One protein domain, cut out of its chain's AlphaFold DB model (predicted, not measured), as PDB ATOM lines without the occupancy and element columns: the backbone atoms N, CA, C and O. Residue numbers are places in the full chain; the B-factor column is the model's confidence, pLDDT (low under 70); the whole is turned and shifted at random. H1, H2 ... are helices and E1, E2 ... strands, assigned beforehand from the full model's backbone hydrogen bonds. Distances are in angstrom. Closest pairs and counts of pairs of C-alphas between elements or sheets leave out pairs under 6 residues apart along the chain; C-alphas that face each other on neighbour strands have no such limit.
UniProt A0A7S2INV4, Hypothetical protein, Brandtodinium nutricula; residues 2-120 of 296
ATOM      1  N   PHE A   2    -123.793-100.480-115.250       93.19
ATOM      2  CA  PHE A   2    -125.108-100.783-114.703       93.19
ATOM      3  C   PHE A   2    -125.948 -99.505-114.722       93.19
ATOM      4  O   PHE A   2    -125.447 -98.421-114.414       93.19
ATOM      5  N   VAL A   3    -127.215 -99.648-115.101       94.38
ATOM      6  CA  VAL A   3    -128.166 -98.548-115.244       94.38
ATOM      7  C   VAL A   3    -129.406 -98.855-114.413       94.38
ATOM      8  O   VAL A   3    -129.986 -99.928-114.555       94.38
ATOM      9  N   GLN A   4    -129.831 -97.899-113.587       96.12
ATOM     10  CA  GLN A   4    -131.136 -97.915-112.923       96.12
ATOM     11  C   GLN A   4    -131.949 -96.730-113.456       96.12
ATOM     12  O   GLN A   4    -131.532 -95.586-113.297       96.12
ATOM     13  N   THR A   5    -133.081 -96.997-114.111       95.50
ATOM     14  CA  THR A   5    -133.828 -96.015-114.916       95.50
ATOM     15  C   THR A   5    -134.800 -95.119-114.129       95.50
ATOM     16  O   THR A   5    -135.698 -94.566-114.741       95.50
ATOM     17  N   GLY A   6    -134.638 -94.911-112.819       95.00
ATOM     18  CA  GLY A   6    -135.515 -94.076-111.976       95.00
ATOM     19  C   GLY A   6    -136.650 -94.844-111.289       95.00
ATOM     20  O   GLY A   6    -136.777 -96.051-111.481       95.00
ATOM     21  N   ASP A   7    -137.446 -94.157-110.466       93.31
ATOM     22  CA  ASP A   7    -138.527 -94.727-109.644       93.31
ATOM     23  C   ASP A   7    -138.048 -95.831-108.686       93.31
ATOM     24  O   ASP A   7    -138.621 -96.914-108.565       93.31
ATOM     25  N   VAL A   8    -136.958 -95.543-107.973       92.56
ATOM     26  CA  VAL A   8    -136.513 -96.372-106.839       92.56
ATOM     27  C   VAL A   8    -137.439 -96.165-105.638       92.56
ATOM     28  O   VAL A   8    -137.598 -97.044-104.788       92.56
ATOM     29  N   LEU A   9    -138.007 -94.966-105.551       88.06
ATOM     30  CA  LEU A   9    -138.884 -94.530-104.484       88.06
ATOM     31  C   LEU A   9    -140.348 -94.836-104.776       88.06
ATOM     32  O   LEU A   9    -140.750 -95.090-105.905       88.06
ATOM     33  N   ASP A  10    -141.148 -94.699-103.717       80.69
ATOM     34  CA  ASP A  10    -142.589 -94.922-103.704       80.69
ATOM     35  C   ASP A  10    -143.039 -96.362-103.958       80.69
ATOM     36  O   ASP A  10    -142.335 -97.206-104.500       80.69
ATOM     37  N   ARG A  11    -144.253 -96.664-103.477       79.56
ATOM     38  CA  ARG A  11    -144.933 -97.963-103.632       79.56
ATOM     39  C   ARG A  11    -144.198 -99.177-103.021       79.56
ATOM     40  O   ARG A  11    -144.761-100.264-103.018       79.56
ATOM     41  N   GLY A  12    -143.017 -99.001-102.428       79.12
ATOM     42  CA  GLY A  12    -142.295 -99.984-101.614       79.12
ATOM     43  C   GLY A  12    -142.018 -99.499-100.185       79.12
ATOM     44  O   GLY A  12    -142.340 -98.368 -99.824       79.12
ATOM     45  N   LEU A  13    -141.424-100.378 -99.376       80.94
ATOM     46  CA  LEU A  13    -141.121-100.160 -97.951       80.94
ATOM     47  C   LEU A  13    -139.636 -99.912 -97.646       80.94
ATOM     48  O   LEU A  13    -139.266 -99.767 -96.486       80.94
ATOM     49  N   GLU A  14    -138.777 -99.935 -98.666       86.06
ATOM     50  CA  GLU A  14    -137.318 -99.906 -98.505       86.06
ATOM     51  C   GLU A  14    -136.648 -98.854 -99.411       86.06
ATOM     52  O   GLU A  14    -135.470 -98.991 -99.753       86.06
ATOM     53  N   GLY A  15    -137.369 -97.802 -99.821       88.12
ATOM     54  CA  GLY A  15    -136.901 -96.861-100.847       88.12
ATOM     55  C   GLY A  15    -135.606 -96.143-100.453       88.12
ATOM     56  O   GLY A  15    -134.644 -96.118-101.225       88.12
ATOM     57  N   GLN A  16    -135.506 -95.650 -99.211       88.75
ATOM     58  CA  GLN A  16    -134.268 -95.026 -98.719       88.75
ATOM     59  C   GLN A  16    -133.106 -96.016 -98.681       88.75
ATOM     60  O   GLN A  16    -131.977 -95.665 -99.028       88.75
ATOM     61  N   ARG A  17    -133.363 -97.250 -98.235       90.69
ATOM     62  CA  ARG A  17    -132.332 -98.285 -98.136       90.69
ATOM     63  C   ARG A  17    -131.786 -98.633 -99.518       90.69
ATOM     64  O   ARG A  17    -130.571 -98.744 -99.666       90.69
ATOM     65  N   MET A  18    -132.664 -98.745-100.515       92.19
ATOM     66  CA  MET A  18    -132.276 -99.013-101.896       92.19
ATOM     67  C   MET A  18    -131.469 -97.859-102.495       92.19
ATOM     68  O   MET A  18    -130.406 -98.095-103.059       92.19
ATOM     69  N   LEU A  19    -131.901 -96.607-102.310       94.00
ATOM     70  CA  LEU A  19    -131.122 -95.454-102.767       94.00
ATOM     71  C   LEU A  19    -129.740 -95.391-102.116       94.00
ATOM     72  O   LEU A  19    -128.750 -95.251-102.823       94.00
ATOM     73  N   LYS A  20    -129.644 -95.564-100.792       94.56
ATOM     74  CA  LYS A  20    -128.352 -95.600-100.084       94.56
ATOM     75  C   LYS A  20    -127.439 -96.705-100.617       94.56
ATOM     76  O   LYS A  20    -126.240 -96.484-100.748       94.56
ATOM     77  N   PHE A  21    -127.996 -97.871-100.940       96.50
ATOM     78  CA  PHE A  21    -127.250 -98.960-101.567       96.50
ATOM     79  C   PHE A  21    -126.743 -98.579-102.966       96.50
ATOM     80  O   PHE A  21    -125.555 -98.726-103.241       96.50
ATOM     81  N   LEU A  22    -127.607 -98.032-103.826       97.06
ATOM     82  CA  LEU A  22    -127.232 -97.580-105.170       97.06
ATOM     83  C   LEU A  22    -126.179 -96.465-105.135       97.06
ATOM     84  O   LEU A  22    -125.269 -96.455-105.957       97.06
ATOM     85  N   TRP A  23    -126.275 -95.553-104.170       97.00
ATOM     86  CA  TRP A  23    -125.288 -94.500-103.940       97.00
ATOM     87  C   TRP A  23    -123.947 -95.058-103.497       97.00
ATOM     88  O   TRP A  23    -122.941 -94.675-104.075       97.00
ATOM     89  N   ALA A  24    -123.927 -95.995-102.547       97.50
ATOM     90  CA  ALA A  24    -122.691 -96.650-102.128       97.50
ATOM     91  C   ALA A  24    -122.014 -97.369-103.307       97.50
ATOM     92  O   ALA A  24    -120.829 -97.159-103.551       97.50
ATOM     93  N   LEU A  25    -122.779 -98.124-104.107       97.00
ATOM     94  CA  LEU A  25    -122.265 -98.742-105.333       97.00
ATOM     95  C   LEU A  25    -121.724 -97.704-106.322       97.00
ATOM     96  O   LEU A  25    -120.683 -97.916-106.940       97.00
ATOM     97  N   GLN A  26    -122.432 -96.589-106.496       97.19
ATOM     98  CA  GLN A  26    -122.007 -95.516-107.387       97.19
ATOM     99  C   GLN A  26    -120.762 -94.789-106.875       97.19
ATOM    100  O   GLN A  26    -119.941 -94.378-107.684       97.19
ATOM    101  N   ASP A  27    -120.590 -94.647-105.568       96.69
ATOM    102  CA  ASP A  27    -119.405 -94.022-104.980       96.69
ATOM    103  C   ASP A  27    -118.178 -94.936-105.107       96.69
ATOM    104  O   ASP A  27    -117.073 -94.456-105.356       96.69
ATOM    105  N   GLU A  28    -118.373 -96.255-105.027       97.06
ATOM    106  CA  GLU A  28    -117.330 -97.251-105.298       97.06
ATOM    107  C   GLU A  28    -116.978 -97.351-106.792       97.06
ATOM    108  O   GLU A  28    -115.824 -97.607-107.142       97.06
ATOM    109  N   GLN A  29    -117.960 -97.181-107.685       96.44
ATOM    110  CA  GLN A  29    -117.825 -97.413-109.128       96.44
ATOM    111  C   GLN A  29    -118.479 -96.294-109.977       96.44
ATOM    112  O   GLN A  29    -119.367 -96.568-110.796       96.44
ATOM    113  N   PRO A  30    -118.035 -95.027-109.863       92.38
ATOM    114  CA  PRO A  30    -118.758 -93.863-110.394       92.38
ATOM    115  C   PRO A  30    -118.880 -93.823-111.919       92.38
ATOM    116  O   PRO A  30    -119.862 -93.305-112.441       92.38
ATOM    117  N   ALA A  31    -117.919 -94.397-112.646       89.81
ATOM    118  CA  ALA A  31    -117.971 -94.488-114.108       89.81
ATOM    119  C   ALA A  31    -118.867 -95.634-114.615       89.81
ATOM    120  O   ALA A  31    -119.226 -95.671-115.790       89.81
ATOM    121  N   SER A  32    -119.206 -96.585-113.741       92.94
ATOM    122  CA  SER A  32    -119.907 -97.813-114.117       92.94
ATOM    123  C   SER A  32    -121.355 -97.841-113.657       92.94
ATOM    124  O   SER A  32    -122.103 -98.636-114.211       92.94
ATOM    125  N   ILE A  33    -121.756 -97.021-112.685       96.12
ATOM    126  CA  ILE A  33    -123.123 -96.972-112.157       96.12
ATOM    127  C   ILE A  33    -123.775 -95.660-112.589       96.12
ATOM    128  O   ILE A  33    -123.405 -94.589-112.106       96.12
ATOM    129  N   ILE A  34    -124.764 -95.739-113.476       95.31
ATOM    130  CA  ILE A  34    -125.532 -94.576-113.928       95.31
ATOM    131  C   ILE A  34    -126.942 -94.670-113.356       95.31
ATOM    132  O   ILE A  34    -127.662 -95.641-113.595       95.31
ATOM    133  N   LEU A  35    -127.328 -93.652-112.596       97.88
ATOM    134  CA  LEU A  35    -128.651 -93.554-111.996       97.88
ATOM    135  C   LEU A  35    -129.461 -92.500-112.740       97.88
ATOM    136  O   LEU A  35    -128.916 -91.478-113.174       97.88
ATOM    137  N   PHE A  36    -130.760 -92.740-112.860       97.56
ATOM    138  CA  PHE A  36    -131.682 -91.815-113.498       97.56
ATOM    139  C   PHE A  36    -132.694 -91.280-112.501       97.56
ATOM    140  O   PHE A  36    -133.068 -91.961-111.549       97.56
ATOM    141  N   ILE A  37    -133.112 -90.039-112.711       94.44
ATOM    142  CA  ILE A  37    -134.193 -89.446-111.938       94.44
ATOM    143  C   ILE A  37    -135.535 -89.858-112.551       94.44
ATOM    144  O   ILE A  37    -135.791 -89.580-113.722       94.44
ATOM    145  N   GLY A  38    -136.369 -90.546-111.767       93.19
ATOM    146  CA  GLY A  38    -137.744 -90.852-112.142       93.19
ATOM    147  C   GLY A  38    -138.703 -89.726-111.784       93.19
ATOM    148  O   GLY A  38    -138.316 -88.728-111.157       93.19
ATOM    149  N   ASN A  39    -139.976 -89.873-112.156       89.81
ATOM    150  CA  ASN A  39    -140.977 -88.916-111.694       89.81
ATOM    151  C   ASN A  39    -141.126 -88.956-110.176       89.81
ATOM    152  O   ASN A  39    -141.307 -87.901-109.573       89.81
ATOM    153  N   HIS A  40    -141.005 -90.123-109.543       88.81
ATOM    154  CA  HIS A  40    -141.181 -90.239-108.098       88.81
ATOM    155  C   HIS A  40    -140.082 -89.509-107.306       88.81
ATOM    156  O   HIS A  40    -140.380 -88.781-106.352       88.81
ATOM    157  N   GLU A  41    -138.818 -89.599-107.732       90.44
ATOM    158  CA  GLU A  41    -137.734 -88.786-107.165       90.44
ATOM    159  C   GLU A  41    -137.940 -87.286-107.433       90.44
ATOM    160  O   GLU A  41    -137.744 -86.467-106.529       90.44
ATOM    161  N   ALA A  42    -138.359 -86.917-108.650       89.19
ATOM    162  CA  ALA A  42    -138.601 -85.522-109.015       89.19
ATOM    163  C   ALA A  42    -139.715 -84.899-108.159       89.19
ATOM    164  O   ALA A  42    -139.512 -83.834-107.583       89.19
ATOM    165  N   MET A  43    -140.844 -85.595-107.993       84.94
ATOM    166  CA  MET A  43    -141.964 -85.162-107.151       84.94
ATOM    167  C   MET A  43    -141.530 -84.887-105.715       84.94
ATOM    168  O   MET A  43    -141.934 -83.891-105.117       84.94
ATOM    169  N   LEU A  44    -140.696 -85.762-105.152       84.88
ATOM    170  CA  LEU A  44    -140.194 -85.623-103.791       84.88
ATOM    171  C   LEU A  44    -139.258 -84.416-103.640       84.88
ATOM    172  O   LEU A  44    -139.377 -83.673-102.664       84.88
ATOM    173  N   LEU A  45    -138.388 -84.167-104.622       87.38
ATOM    174  CA  LEU A  45    -137.507 -82.995-104.646       87.38
ATOM    175  C   LEU A  45    -138.269 -81.679-104.874       87.38
ATOM    176  O   LEU A  45    -137.889 -80.641-104.324       87.38
ATOM    177  N   THR A  46    -139.363 -81.709-105.640       82.69
ATOM    178  CA  THR A  46    -140.215 -80.539-105.902       82.69
ATOM    179  C   THR A  46    -141.358 -80.369-104.900       82.69
ATOM    180  O   THR A  46    -142.143 -79.440-105.046       82.69
ATOM    181  N   ARG A  47    -141.433 -81.207-103.856       78.88
ATOM    182  CA  ARG A  47    -142.444 -81.163-102.778       78.88
ATOM    183  C   ARG A  47    -143.883 -81.497-103.178       78.88
ATOM    184  O   ARG A  47    -144.837 -81.103-102.508       78.88
ATOM    185  N   GLU A  48    -144.055 -82.302-104.213       75.31
ATOM    186  CA  GLU A  48    -145.358 -82.769-104.697       75.31
ATOM    187  C   GLU A  48    -145.801 -84.060-103.988       75.31
ATOM    188  O   GLU A  48    -146.165 -85.066-104.599       75.31
ATOM    189  N   TYR A  49    -145.770 -84.045-102.650       65.81
ATOM    190  CA  TYR A  49    -146.001 -85.230-101.811       65.81
ATOM    191  C   TYR A  49    -147.420 -85.806-101.928       65.81
ATOM    192  O   TYR A  49    -147.625 -86.995-101.681       65.81
ATOM    193  N   LYS A  50    -148.401 -84.989-102.337       54.31
ATOM    194  CA  LYS A  50    -149.842 -85.309-102.322       54.31
ATOM    195  C   LYS A  50    -150.214 -86.574-103.102       54.31
ATOM    196  O   LYS A  50    -151.140 -87.277-102.707       54.31
ATOM    197  N   TYR A  51    -149.470 -86.903-104.151       50.84
ATOM    198  CA  TYR A  51    -149.691 -88.087-104.992       50.84
ATOM    199  C   TYR A  51    -149.097 -89.379-104.415       50.84
ATOM    200  O   TYR A  51    -149.349 -90.469-104.921       50.84
ATOM    201  N   SER A  52    -148.324 -89.261-103.337       53.88
ATOM    202  CA  SER A  52    -147.640 -90.365-102.662       53.88
ATOM    203  C   SER A  52    -148.203 -90.687-101.272       53.88
ATOM    204  O   SER A  52    -147.640 -91.497-100.536       53.88
ATOM    205  N   ASN A  53    -149.332 -90.069-100.913       52.28
ATOM    206  CA  ASN A  53    -149.959 -90.174 -99.591       52.28
ATOM    207  C   ASN A  53    -150.717 -91.493 -99.355       52.28
ATOM    208  O   ASN A  53    -151.394 -91.646 -98.336       52.28
ATOM    209  N   SER A  54    -150.634 -92.448-100.282       48.78
ATOM    210  CA  SER A  54    -151.302 -93.742-100.170       48.78
ATOM    211  C   SER A  54    -150.309 -94.863 -99.887       48.78
ATOM    212  O   SER A  54    -149.435 -95.149-100.701       48.78
ATOM    213  N   GLY A  55    -150.531 -95.567 -98.777       51.12
ATOM    214  CA  GLY A  55    -149.912 -96.859 -98.505       51.12
ATOM    215  C   GLY A  55    -148.631 -96.815 -97.662       51.12
ATOM    216  O   GLY A  55    -148.248 -95.765 -97.143       51.12
ATOM    217  N   PRO A  56    -147.980 -97.980 -97.492       50.62
ATOM    218  CA  PRO A  56    -146.813 -98.145 -96.627       50.62
ATOM    219  C   PRO A  56    -145.611 -97.254 -97.004       50.62
ATOM    220  O   PRO A  56    -144.762 -96.983 -96.158       50.62
ATOM    221  N   SER A  57    -145.574 -96.731 -98.235       65.00
ATOM    222  CA  SER A  57    -144.523 -95.833 -98.725       65.00
ATOM    223  C   SER A  57    -144.458 -94.493 -97.994       65.00
ATOM    224  O   SER A  57    -143.381 -93.915 -97.900       65.00
ATOM    225  N   PHE A  58    -145.565 -93.976 -97.445       69.50
ATOM    226  CA  PHE A  58    -145.491 -92.724 -96.685       69.50
ATOM    227  C   PHE A  58    -144.838 -92.934 -95.313       69.50
ATOM    228  O   PHE A  58    -144.033 -92.115 -94.881       69.50
ATOM    229  N   ALA A  59    -145.124 -94.059 -94.647       72.25
ATOM    230  CA  ALA A  59    -144.430 -94.410 -93.411       72.25
ATOM    231  C   ALA A  59    -142.920 -94.592 -93.648       72.25
ATOM    232  O   ALA A  59    -142.120 -94.130 -92.836       72.25
ATOM    233  N   ASP A  60    -142.539 -95.189 -94.784       79.75
ATOM    234  CA  ASP A  60    -141.139 -95.283 -95.208       79.75
ATOM    235  C   ASP A  60    -140.504 -93.887 -95.356       79.75
ATOM    236  O   ASP A  60    -139.432 -93.644 -94.803       79.75
ATOM    237  N   LYS A  61    -141.194 -92.918 -95.979       80.81
ATOM    238  CA  LYS A  61    -140.695 -91.535 -96.153       80.81
ATOM    239  C   LYS A  61    -140.360 -90.811 -94.853       80.81
ATOM    240  O   LYS A  61    -139.453 -89.980 -94.857       80.81
ATOM    241  N   CYS A  62    -141.019 -91.128 -93.738       79.62
ATOM    242  CA  CYS A  62    -140.651 -90.552 -92.441       79.62
ATOM    243  C   CYS A  62    -139.223 -90.955 -92.014       79.62
ATOM    244  O   CYS A  62    -138.557 -90.231 -91.284       79.62
ATOM    245  N   THR A  63    -138.687 -92.070 -92.523       83.50
ATOM    246  CA  THR A  63    -137.318 -92.522 -92.215       83.50
ATOM    247  C   THR A  63    -136.240 -91.770 -93.005       83.50
ATOM    248  O   THR A  63    -135.043 -91.956 -92.778       83.50
ATOM    249  N   TYR A  64    -136.634 -90.884 -93.928       86.69
ATOM    250  CA  TYR A  64    -135.730 -90.307 -94.928       86.69
ATOM    251  C   TYR A  64    -134.851 -89.172 -94.373       86.69
ATOM    252  O   TYR A  64    -134.062 -88.563 -95.090       86.69
ATOM    253  N   THR A  65    -134.971 -88.903 -93.078       82.62
ATOM    254  CA  THR A  65    -134.285 -87.840 -92.348       82.62
ATOM    255  C   THR A  65    -132.975 -88.316 -91.699       82.62
ATOM    256  O   THR A  65    -132.681 -89.509 -91.624       82.62
ATOM    257  N   LEU A  66    -132.183 -87.359 -91.207       76.38
ATOM    258  CA  LEU A  66    -131.006 -87.604 -90.365       76.38
ATOM    259  C   LEU A  66    -131.371 -88.081 -88.949       76.38
ATOM    260  O   LEU A  66    -130.537 -88.702 -88.299       76.38
ATOM    261  N   ASP A  67    -132.601 -87.821 -88.489       75.44
ATOM    262  CA  ASP A  67    -133.114 -88.258 -87.181       75.44
ATOM    263  C   ASP A  67    -134.439 -89.038 -87.319       75.44
ATOM    264  O   ASP A  67    -135.527 -88.476 -87.151       75.44
ATOM    265  N   PRO A  68    -134.383 -90.340 -87.658       71.38
ATOM    266  CA  PRO A  68    -135.582 -91.168 -87.796       71.38
ATOM    267  C   PRO A  68    -136.322 -91.392 -86.470       71.38
ATOM    268  O   PRO A  68    -137.518 -91.664 -86.480       71.38
ATOM    269  N   ALA A  69    -135.635 -91.284 -85.325       72.88
ATOM    270  CA  ALA A  69    -136.265 -91.442 -84.015       72.88
ATOM    271  C   ALA A  69    -137.212 -90.273 -83.705       72.88
ATOM    272  O   ALA A  69    -138.267 -90.497 -83.104       72.88
ATOM    273  N   GLY A  70    -136.857 -89.064 -84.155       72.50
ATOM    274  CA  GLY A  70    -137.690 -87.865 -84.072       72.50
ATOM    275  C   GLY A  70    -138.780 -87.759 -85.147       72.50
ATOM    276  O   GLY A  70    -139.788 -87.109 -84.902       72.50
ATOM    277  N   CYS A  71    -138.636 -88.406 -86.309       77.81
ATOM    278  CA  CYS A  71    -139.619 -88.364 -87.405       77.81
ATOM    279  C   CYS A  71    -140.381 -89.692 -87.523       77.81
ATOM    280  O   CYS A  71    -140.049 -90.557 -88.334       77.81
ATOM    281  N   GLN A  72    -141.404 -89.875 -86.687       73.81
ATOM    282  CA  GLN A  72    -142.160 -91.130 -86.633       73.81
ATOM    283  C   GLN A  72    -143.444 -91.077 -87.456       73.81
ATOM    284  O   GLN A  72    -144.221 -90.129 -87.364       73.81
ATOM    285  N   ALA A  73    -143.699 -92.137 -88.221       75.75
ATOM    286  CA  ALA A  73    -144.961 -92.306 -88.921       75.75
ATOM    287  C   ALA A  73    -146.105 -92.527 -87.920       75.75
ATOM    288  O   ALA A  73    -146.098 -93.478 -87.138       75.75
ATOM    289  N   GLN A  74    -147.124 -91.683 -87.988       72.44
ATOM    290  CA  GLN A  74    -148.387 -91.839 -87.293       72.44
ATOM    291  C   GLN A  74    -149.499 -92.104 -88.292       72.44
ATOM    292  O   GLN A  74    -149.595 -91.496 -89.356       72.44
ATOM    293  N   ARG A  75    -150.366 -93.049 -87.946       67.12
ATOM    294  CA  ARG A  75    -151.538 -93.363 -88.751       67.12
ATOM    295  C   ARG A  75    -152.670 -92.420 -88.358       67.12
ATOM    296  O   ARG A  75    -153.111 -92.434 -87.212       67.12
ATOM    297  N   SER A  76    -153.159 -91.635 -89.309       63.00
ATOM    298  CA  SER A  76    -154.309 -90.757 -89.107       63.00
ATOM    299  C   SER A  76    -155.630 -91.541 -89.149       63.00
ATOM    300  O   SER A  76    -155.708 -92.669 -89.660       63.00
ATOM    301  N   ALA A  77    -156.705 -90.910 -88.664       56.28
ATOM    302  CA  ALA A  77    -158.065 -91.454 -88.697       56.28
ATOM    303  C   ALA A  77    -158.556 -91.804 -90.120       56.28
ATOM    304  O   ALA A  77    -159.410 -92.674 -90.280       56.28
ATOM    305  N   TRP A  78    -157.976 -91.191 -91.158       54.12
ATOM    306  CA  TRP A  78    -158.387 -91.344 -92.558       54.12
ATOM    307  C   TRP A  78    -157.547 -92.359 -93.346       54.12
ATOM    308  O   TRP A  78    -157.587 -92.361 -94.572       54.12
ATOM    309  N   ARG A  79    -156.775 -93.223 -92.666       50.12
ATOM    310  CA  ARG A  79    -155.793 -94.140 -93.293       50.12
ATOM    311  C   ARG A  79    -154.696 -93.424 -94.095       50.12
ATOM    312  O   ARG A  79    -153.984 -94.074 -94.855       50.12
ATOM    313  N   THR A  80    -154.537 -92.118 -93.906       57.31
ATOM    314  CA  THR A  80    -153.345 -91.388 -94.336       57.31
ATOM    315  C   THR A  80    -152.286 -91.508 -93.248       57.31
ATOM    316  O   THR A  80    -152.608 -91.657 -92.068       57.31
ATOM    317  N   TYR A  81    -151.021 -91.498 -93.638       60.09
ATOM    318  CA  TYR A  81    -149.920 -91.415 -92.690       60.09
ATOM    319  C   TYR A  81    -149.507 -89.948 -92.570       60.09
ATOM    320  O   TYR A  81    -149.583 -89.212 -93.551       60.09
ATOM    321  N   THR A  82    -149.114 -89.539 -91.371       66.25
ATOM    322  CA  THR A  82    -148.410 -88.282 -91.116       66.25
ATOM    323  C   THR A  82    -147.087 -88.603 -90.438       66.25
ATOM    324  O   THR A  82    -146.974 -89.633 -89.779       66.25
ATOM    325  N   CYS A  83    -146.076 -87.760 -90.564       73.44
ATOM    326  CA  CYS A  83    -144.864 -87.873 -89.765       73.44
ATOM    327  C   CYS A  83    -144.943 -86.886 -88.598       73.44
ATOM    328  O   CYS A  83    -145.026 -85.676 -88.806       73.44
ATOM    329  N   THR A  84    -144.910 -87.376 -87.359       70.00
ATOM    330  CA  THR A  84    -144.708 -86.475 -86.219       70.00
ATOM    331  C   THR A  84    -143.358 -85.815 -86.318       70.00
ATOM    332  O   THR A  84    -142.366 -86.485 -86.591       70.00
ATOM    333  N   ASP A  85    -143.336 -84.521 -86.033       68.25
ATOM    334  CA  ASP A  85    -142.130 -83.724 -86.097       68.25
ATOM    335  C   ASP A  85    -141.968 -82.869 -84.826       68.25
ATOM    336  O   ASP A  85    -142.717 -81.904 -84.647       68.25
ATOM    337  N   PRO A  86    -140.997 -83.176 -83.944       62.03
ATOM    338  CA  PRO A  86    -140.743 -82.407 -82.726       62.03
ATOM    339  C   PRO A  86    -140.204 -81.001 -83.010       62.03
ATOM    340  O   PRO A  86    -140.258 -80.145 -82.131       62.03
ATOM    341  N   LEU A  87    -139.696 -80.745 -84.222       64.94
ATOM    342  CA  LEU A  87    -139.195 -79.432 -84.633       64.94
ATOM    343  C   LEU A  87    -140.305 -78.517 -85.178       64.94
ATOM    344  O   LEU A  87    -140.065 -77.328 -85.383       64.94
ATOM    345  N   GLY A  88    -141.517 -79.049 -85.381       60.53
ATOM    346  CA  GLY A  88    -142.628 -78.339 -86.009       60.53
ATOM    347  C   GLY A  88    -142.446 -78.122 -87.520       60.53
ATOM    348  O   GLY A  88    -141.349 -78.216 -88.072       60.53
ATOM    349  N   GLY A  89    -143.549 -77.825 -88.211       53.00
ATOM    350  CA  GLY A  89    -143.576 -77.604 -89.659       53.00
ATOM    351  C   GLY A  89    -144.831 -76.854 -90.124       53.00
ATOM    352  O   GLY A  89    -145.736 -76.616 -89.320       53.00
ATOM    353  N   PRO A  90    -144.897 -76.438 -91.404       46.91
ATOM    354  CA  PRO A  90    -146.092 -75.815 -91.971       46.91
ATOM    355  C   PRO A  90    -147.312 -76.730 -91.807       46.91
ATOM    356  O   PRO A  90    -147.218 -77.927 -92.034       46.91
ATOM    357  N   ALA A  91    -148.486 -76.173 -91.495       44.44
ATOM    358  CA  ALA A  91    -149.702 -76.935 -91.160       44.44
ATOM    359  C   ALA A  91    -150.245 -77.889 -92.258       44.44
ATOM    360  O   ALA A  91    -151.267 -78.537 -92.050       44.44
ATOM    361  N   HIS A  92    -149.604 -77.954 -93.428       45.44
ATOM    362  CA  HIS A  92    -150.020 -78.737 -94.596       45.44
ATOM    363  C   HIS A  92    -148.951 -79.722 -95.110       45.44
ATOM    364  O   HIS A  92    -149.235 -80.445 -96.065       45.44
ATOM    365  N   LEU A  93    -147.754 -79.756 -94.506       52.94
ATOM    366  CA  LEU A  93    -146.656 -80.668 -94.844       52.94
ATOM    367  C   LEU A  93    -145.921 -81.092 -93.566       52.94
ATOM    368  O   LEU A  93    -145.546 -80.248 -92.752       52.94
ATOM    369  N   ASP A  94    -145.702 -82.395 -93.392       63.41
ATOM    370  CA  ASP A  94    -145.005 -82.922 -92.218       63.41
ATOM    371  C   ASP A  94    -143.532 -82.492 -92.251       63.41
ATOM    372  O   ASP A  94    -142.748 -82.940 -93.095       63.41
ATOM    373  N   GLY A  95    -143.156 -81.585 -91.345       72.88
ATOM    374  CA  GLY A  95    -141.919 -80.800 -91.432       72.88
ATOM    375  C   GLY A  95    -140.632 -81.620 -91.574       72.88
ATOM    376  O   GLY A  95    -139.680 -81.158 -92.206       72.88
ATOM    377  N   CYS A  96    -140.588 -82.854 -91.069       78.69
ATOM    378  CA  CYS A  96    -139.410 -83.704 -91.194       78.69
ATOM    379  C   CYS A  96    -139.231 -84.314 -92.592       78.69
ATOM    380  O   CYS A  96    -138.088 -84.463 -93.026       78.69
ATOM    381  N   VAL A  97    -140.310 -84.588 -93.337       80.81
ATOM    382  CA  VAL A  97    -140.224 -85.027 -94.744       80.81
ATOM    383  C   VAL A  97    -139.757 -83.863 -95.616       80.81
ATOM    384  O   VAL A  97    -138.813 -84.004 -96.393       80.81
ATOM    385  N   ASP A  98    -140.330 -82.680 -95.407       79.31
ATOM    386  CA  ASP A  98    -139.940 -81.445 -96.098       79.31
ATOM    387  C   ASP A  98    -138.462 -81.085 -95.906       79.31
ATOM    388  O   ASP A  98    -137.815 -80.587 -96.837       79.31
ATOM    389  N   ARG A  99    -137.934 -81.313 -94.694       83.00
ATOM    390  CA  ARG A  99    -136.513 -81.139 -94.360       83.00
ATOM    391  C   ARG A  99    -135.637 -82.271 -94.872       83.00
ATOM    392  O   ARG A  99    -134.483 -82.024 -95.174       83.00
ATOM    393  N   ALA A 100    -136.125 -83.506 -94.973       87.56
ATOM    394  CA  ALA A 100    -135.349 -84.592 -95.576       87.56
ATOM    395  C   ALA A 100    -135.072 -84.327 -97.067       87.56
ATOM    396  O   ALA A 100    -133.998 -84.658 -97.573       87.56
ATOM    397  N   TRP A 101    -136.035 -83.704 -97.745       87.56
ATOM    398  CA  TRP A 101    -136.041 -83.455 -99.186       87.56
ATOM    399  C   TRP A 101    -135.652 -82.026 -99.593       87.56
ATOM    400  O   TRP A 101    -135.578 -81.723-100.782       87.56
ATOM    401  N   SER A 102    -135.366 -81.137 -98.637       85.94
ATOM    402  CA  SER A 102    -134.740 -79.845 -98.925       85.94
ATOM    403  C   SER A 102    -133.282 -80.016 -99.366       85.94
ATOM    404  O   SER A 102    -132.666 -81.058 -99.152       85.94
ATOM    405  N   GLY A 103    -132.700 -78.981 -99.981       87.62
ATOM    406  CA  GLY A 103    -131.329 -79.056-100.503       87.62
ATOM    407  C   GLY A 103    -130.241 -79.247 -99.440       87.62
ATOM    408  O   GLY A 103    -129.141 -79.687 -99.760       87.62
ATOM    409  N   ASP A 104    -130.545 -78.950 -98.179       86.88
ATOM    410  CA  ASP A 104    -129.712 -79.210 -97.005       86.88
ATOM    411  C   ASP A 104    -130.063 -80.526 -96.286       86.88
ATOM    412  O   ASP A 104    -129.253 -81.006 -95.488       86.88
ATOM    413  N   GLY A 105    -131.209 -81.129 -96.609       87.81
ATOM    414  CA  GLY A 105    -131.694 -82.408 -96.104       87.81
ATOM    415  C   GLY A 105    -130.903 -83.619 -96.579       87.81
ATOM    416  O   GLY A 105    -130.201 -83.551 -97.584       87.81
ATOM    417  N   LEU A 106    -131.037 -84.755 -95.883       90.75
ATOM    418  CA  LEU A 106    -130.311 -85.986 -96.228       90.75
ATOM    419  C   LEU A 106    -130.545 -86.410 -97.685       90.75
ATOM    420  O   LEU A 106    -129.582 -86.620 -98.419       90.75
ATOM    421  N   MET A 107    -131.808 -86.535 -98.099       92.38
ATOM    422  CA  MET A 107    -132.151 -87.000 -99.444       92.38
ATOM    423  C   MET A 107    -131.927 -85.901-100.471       92.38
ATOM    424  O   MET A 107    -131.231 -86.119-101.461       92.38
ATOM    425  N   GLY A 108    -132.469 -84.706-100.220       93.19
ATOM    426  CA  GLY A 108    -132.392 -83.607-101.178       93.19
ATOM    427  C   GLY A 108    -130.951 -83.210-101.496       93.19
ATOM    428  O   GLY A 108    -130.609 -83.068-102.668       93.19
ATOM    429  N   ARG A 109    -130.068 -83.143-100.489       94.62
ATOM    430  CA  ARG A 109    -128.632 -82.898-100.701       94.62
ATOM    431  C   ARG A 109    -127.991 -83.976-101.570       94.62
ATOM    432  O   ARG A 109    -127.281 -83.634-102.508       94.62
ATOM    433  N   GLN A 110    -128.233 -85.253-101.266       95.88
ATOM    434  CA  GLN A 110    -127.626 -86.375-101.991       95.88
ATOM    435  C   GLN A 110    -128.051 -86.408-103.461       95.88
ATOM    436  O   GLN A 110    -127.192 -86.486-104.336       95.88
ATOM    437  N   LEU A 111    -129.353 -86.306-103.756       95.50
ATOM    438  CA  LEU A 111    -129.822 -86.335-105.144       95.50
ATOM    439  C   LEU A 111    -129.381 -85.085-105.913       95.50
ATOM    440  O   LEU A 111    -128.879 -85.221-107.024       95.50
ATOM    441  N   LEU A 112    -129.517 -83.884-105.336       95.69
ATOM    442  CA  LEU A 112    -129.112 -82.648-106.018       95.69
ATOM    443  C   LEU A 112    -127.612 -82.614-106.298       95.69
ATOM    444  O   LEU A 112    -127.213 -82.178-107.374       95.69
ATOM    445  N   GLU A 113    -126.780 -83.081-105.365       96.94
ATOM    446  CA  GLU A 113    -125.339 -83.153-105.596       96.94
ATOM    447  C   GLU A 113    -125.008 -84.135-106.717       96.94
ATOM    448  O   GLU A 113    -124.288 -83.779-107.645       96.94
ATOM    449  N   ARG A 114    -125.626 -85.321-106.718       97.31
ATOM    450  CA  ARG A 114    -125.450 -86.293-107.805       97.31
ATOM    451  C   ARG A 114    -125.941 -85.763-109.148       97.31
ATOM    452  O   ARG A 114    -125.343 -86.074-110.173       97.31
ATOM    453  N   MET A 115    -126.997 -84.950-109.179       96.31
ATOM    454  CA  MET A 115    -127.409 -84.275-110.413       96.31
ATOM    455  C   MET A 115    -126.360 -83.260-110.880       96.31
ATOM    456  O   MET A 115    -126.028 -83.234-112.064       96.31
ATOM    457  N   ARG A 116    -125.796 -82.458-109.965       96.44
ATOM    458  CA  ARG A 116    -124.742 -81.473-110.277       96.44
ATOM    459  C   ARG A 116    -123.465 -82.120-110.799       96.44
ATOM    460  O   ARG A 116    -122.873 -81.609-111.742       96.44
ATOM    461  N   THR A 117    -123.056 -83.241-110.212       95.25
ATOM    462  CA  THR A 117    -121.856 -83.987-110.617       95.25
ATOM    463  C   THR A 117    -122.109 -84.920-111.804       95.25
ATOM    464  O   THR A 117    -121.194 -85.594-112.275       95.25
ATOM    465  N   GLY A 118    -123.345 -84.974-112.312       95.06
ATOM    466  CA  GLY A 118    -123.734 -85.812-113.443       95.06
ATOM    467  C   GLY A 118    -123.836 -87.307-113.124       95.06
ATOM    468  O   GLY A 118    -123.914 -88.106-114.057       95.06
ATOM    469  N   GLN A 119    -123.842 -87.688-111.850       95.94
ATOM    470  CA  GLN A 119    -124.043 -89.054-111.358       95.94
ATOM    471  C   GLN A 119    -125.526 -89.484-111.371       95.94
ATOM    472  O   GLN A 119    -125.825 -90.666-111.538       95.94
ATOM    473  N   LEU A 120    -126.457 -88.534-111.240       97.19
ATOM    474  CA  LEU A 120    -127.900 -88.732-111.403       97.19
ATOM    475  C   LEU A 120    -128.375 -87.924-112.615       97.19
ATOM    476  O   LEU A 120    -128.187 -86.710-112.657       97.19
TER     477      LEU A 120
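Overview. This is residues 2 to 120 of the 296 residues of the protein "Hypothetical protein" of Brandtodinium nutricula (UniProt A0A7S2INV4). This is an elongated body with a small two-stranded sheet at each end: at one end the parallel pair E1 and E2, with H1 packed on it, chiefly on E2, and at the other end the hairpin E3 and E4, with H4 packed on both of its strands. The first turn of H1 meets H4, H6 is near H1, and H2 lies nearest to the middle of the whole. The printed part has 119 residues, with six named helices and four named strands in the order E1 H1 E2 H2 H3 H4 E3 E4 H5 H6, and its class is mixed, helices and strands. By its radius of gyration of the C-alphas, 14.2 A, it is compact, and its spans are 47 by 25 by 23 A.

Along the chain. E1, residues 2 to 4, begins at C-alpha 2 (-125.108, -100.783, -114.703). H1, residues 15 to 28, is the longest helix at 20.1 A. E2, residues 33 to 36, spans 10.1 A. H2 holds residues 39 to 45, H3 residues 49 to 52, and H4 residues 56 to 62, 10.6 A long. E3, residues 72 to 75, begins at C-alpha 72 (-142.160, -91.130, -86.633), and E4 holds residues 81 to 84. H5 holds residues 95 to 100. H6, residues 106 to 116, is 15.8 A long and ends at C-alpha 116 (-124.742, -81.473, -110.277).

Arrangement. E1 and E2 are parallel neighbours at 19 degrees, with N 34 and O 2 at 2.9 A. E1, H1 and E2 form a strand-helix-strand unit, two parallel neighbour strands with a helix between them along the chain, and its crossover is right-handed. The closest C-alphas of H1 and E2 are those of Gln 26 and Ile 33, 5.1 A apart. H1 touches H4 with residues 15 to 16 alone, closest at the C-alphas of Gly 15 and Asp 60, 7.2 A, at a steep tilt of 62 degrees, the same way. H2 and H6 are close but not clearly touching, with the C-alphas of Leu 45 and Gly 108 closest at 6.2 A. H3 is close to H2 but not clearly touching it, with the C-alphas of Met 43 and Tyr 49 closest at 6.7 A. E3 and E4 form an antiparallel hairpin, with N 74 and O 82 at 2.7 A. The closest C-alphas of H4 and E3 are those of Ala 59 and Ala 73, 5.0 A apart. H4 and H5 only just touch, with 3 pairs of C-alphas within 8 A, the closest those of Cys 62 and Val 97 at 6.0 A, and are about perpendicular at 86 degrees. H5 and H6 only just touch, with 3 pairs of C-alphas within 8 A and only at the corner, closest at Ala 100 and Leu 106, 5.3 A between C-alphas. Every O i to N i+4 pair is within hydrogen-bond range in H1, H2, H4, H5 and H6, while H3 is too short for such a pair.

Size, cuts and confidence. The two C-alphas farthest apart are those of Ala 31 and Ala 77, 47.6 A. The printed part has no cut, and no link is long. The mean pLDDT of the printed part is 80.7, and it is under 70 at residues 49 to 58, 75 to 82 and 85 to 94 of this predicted model.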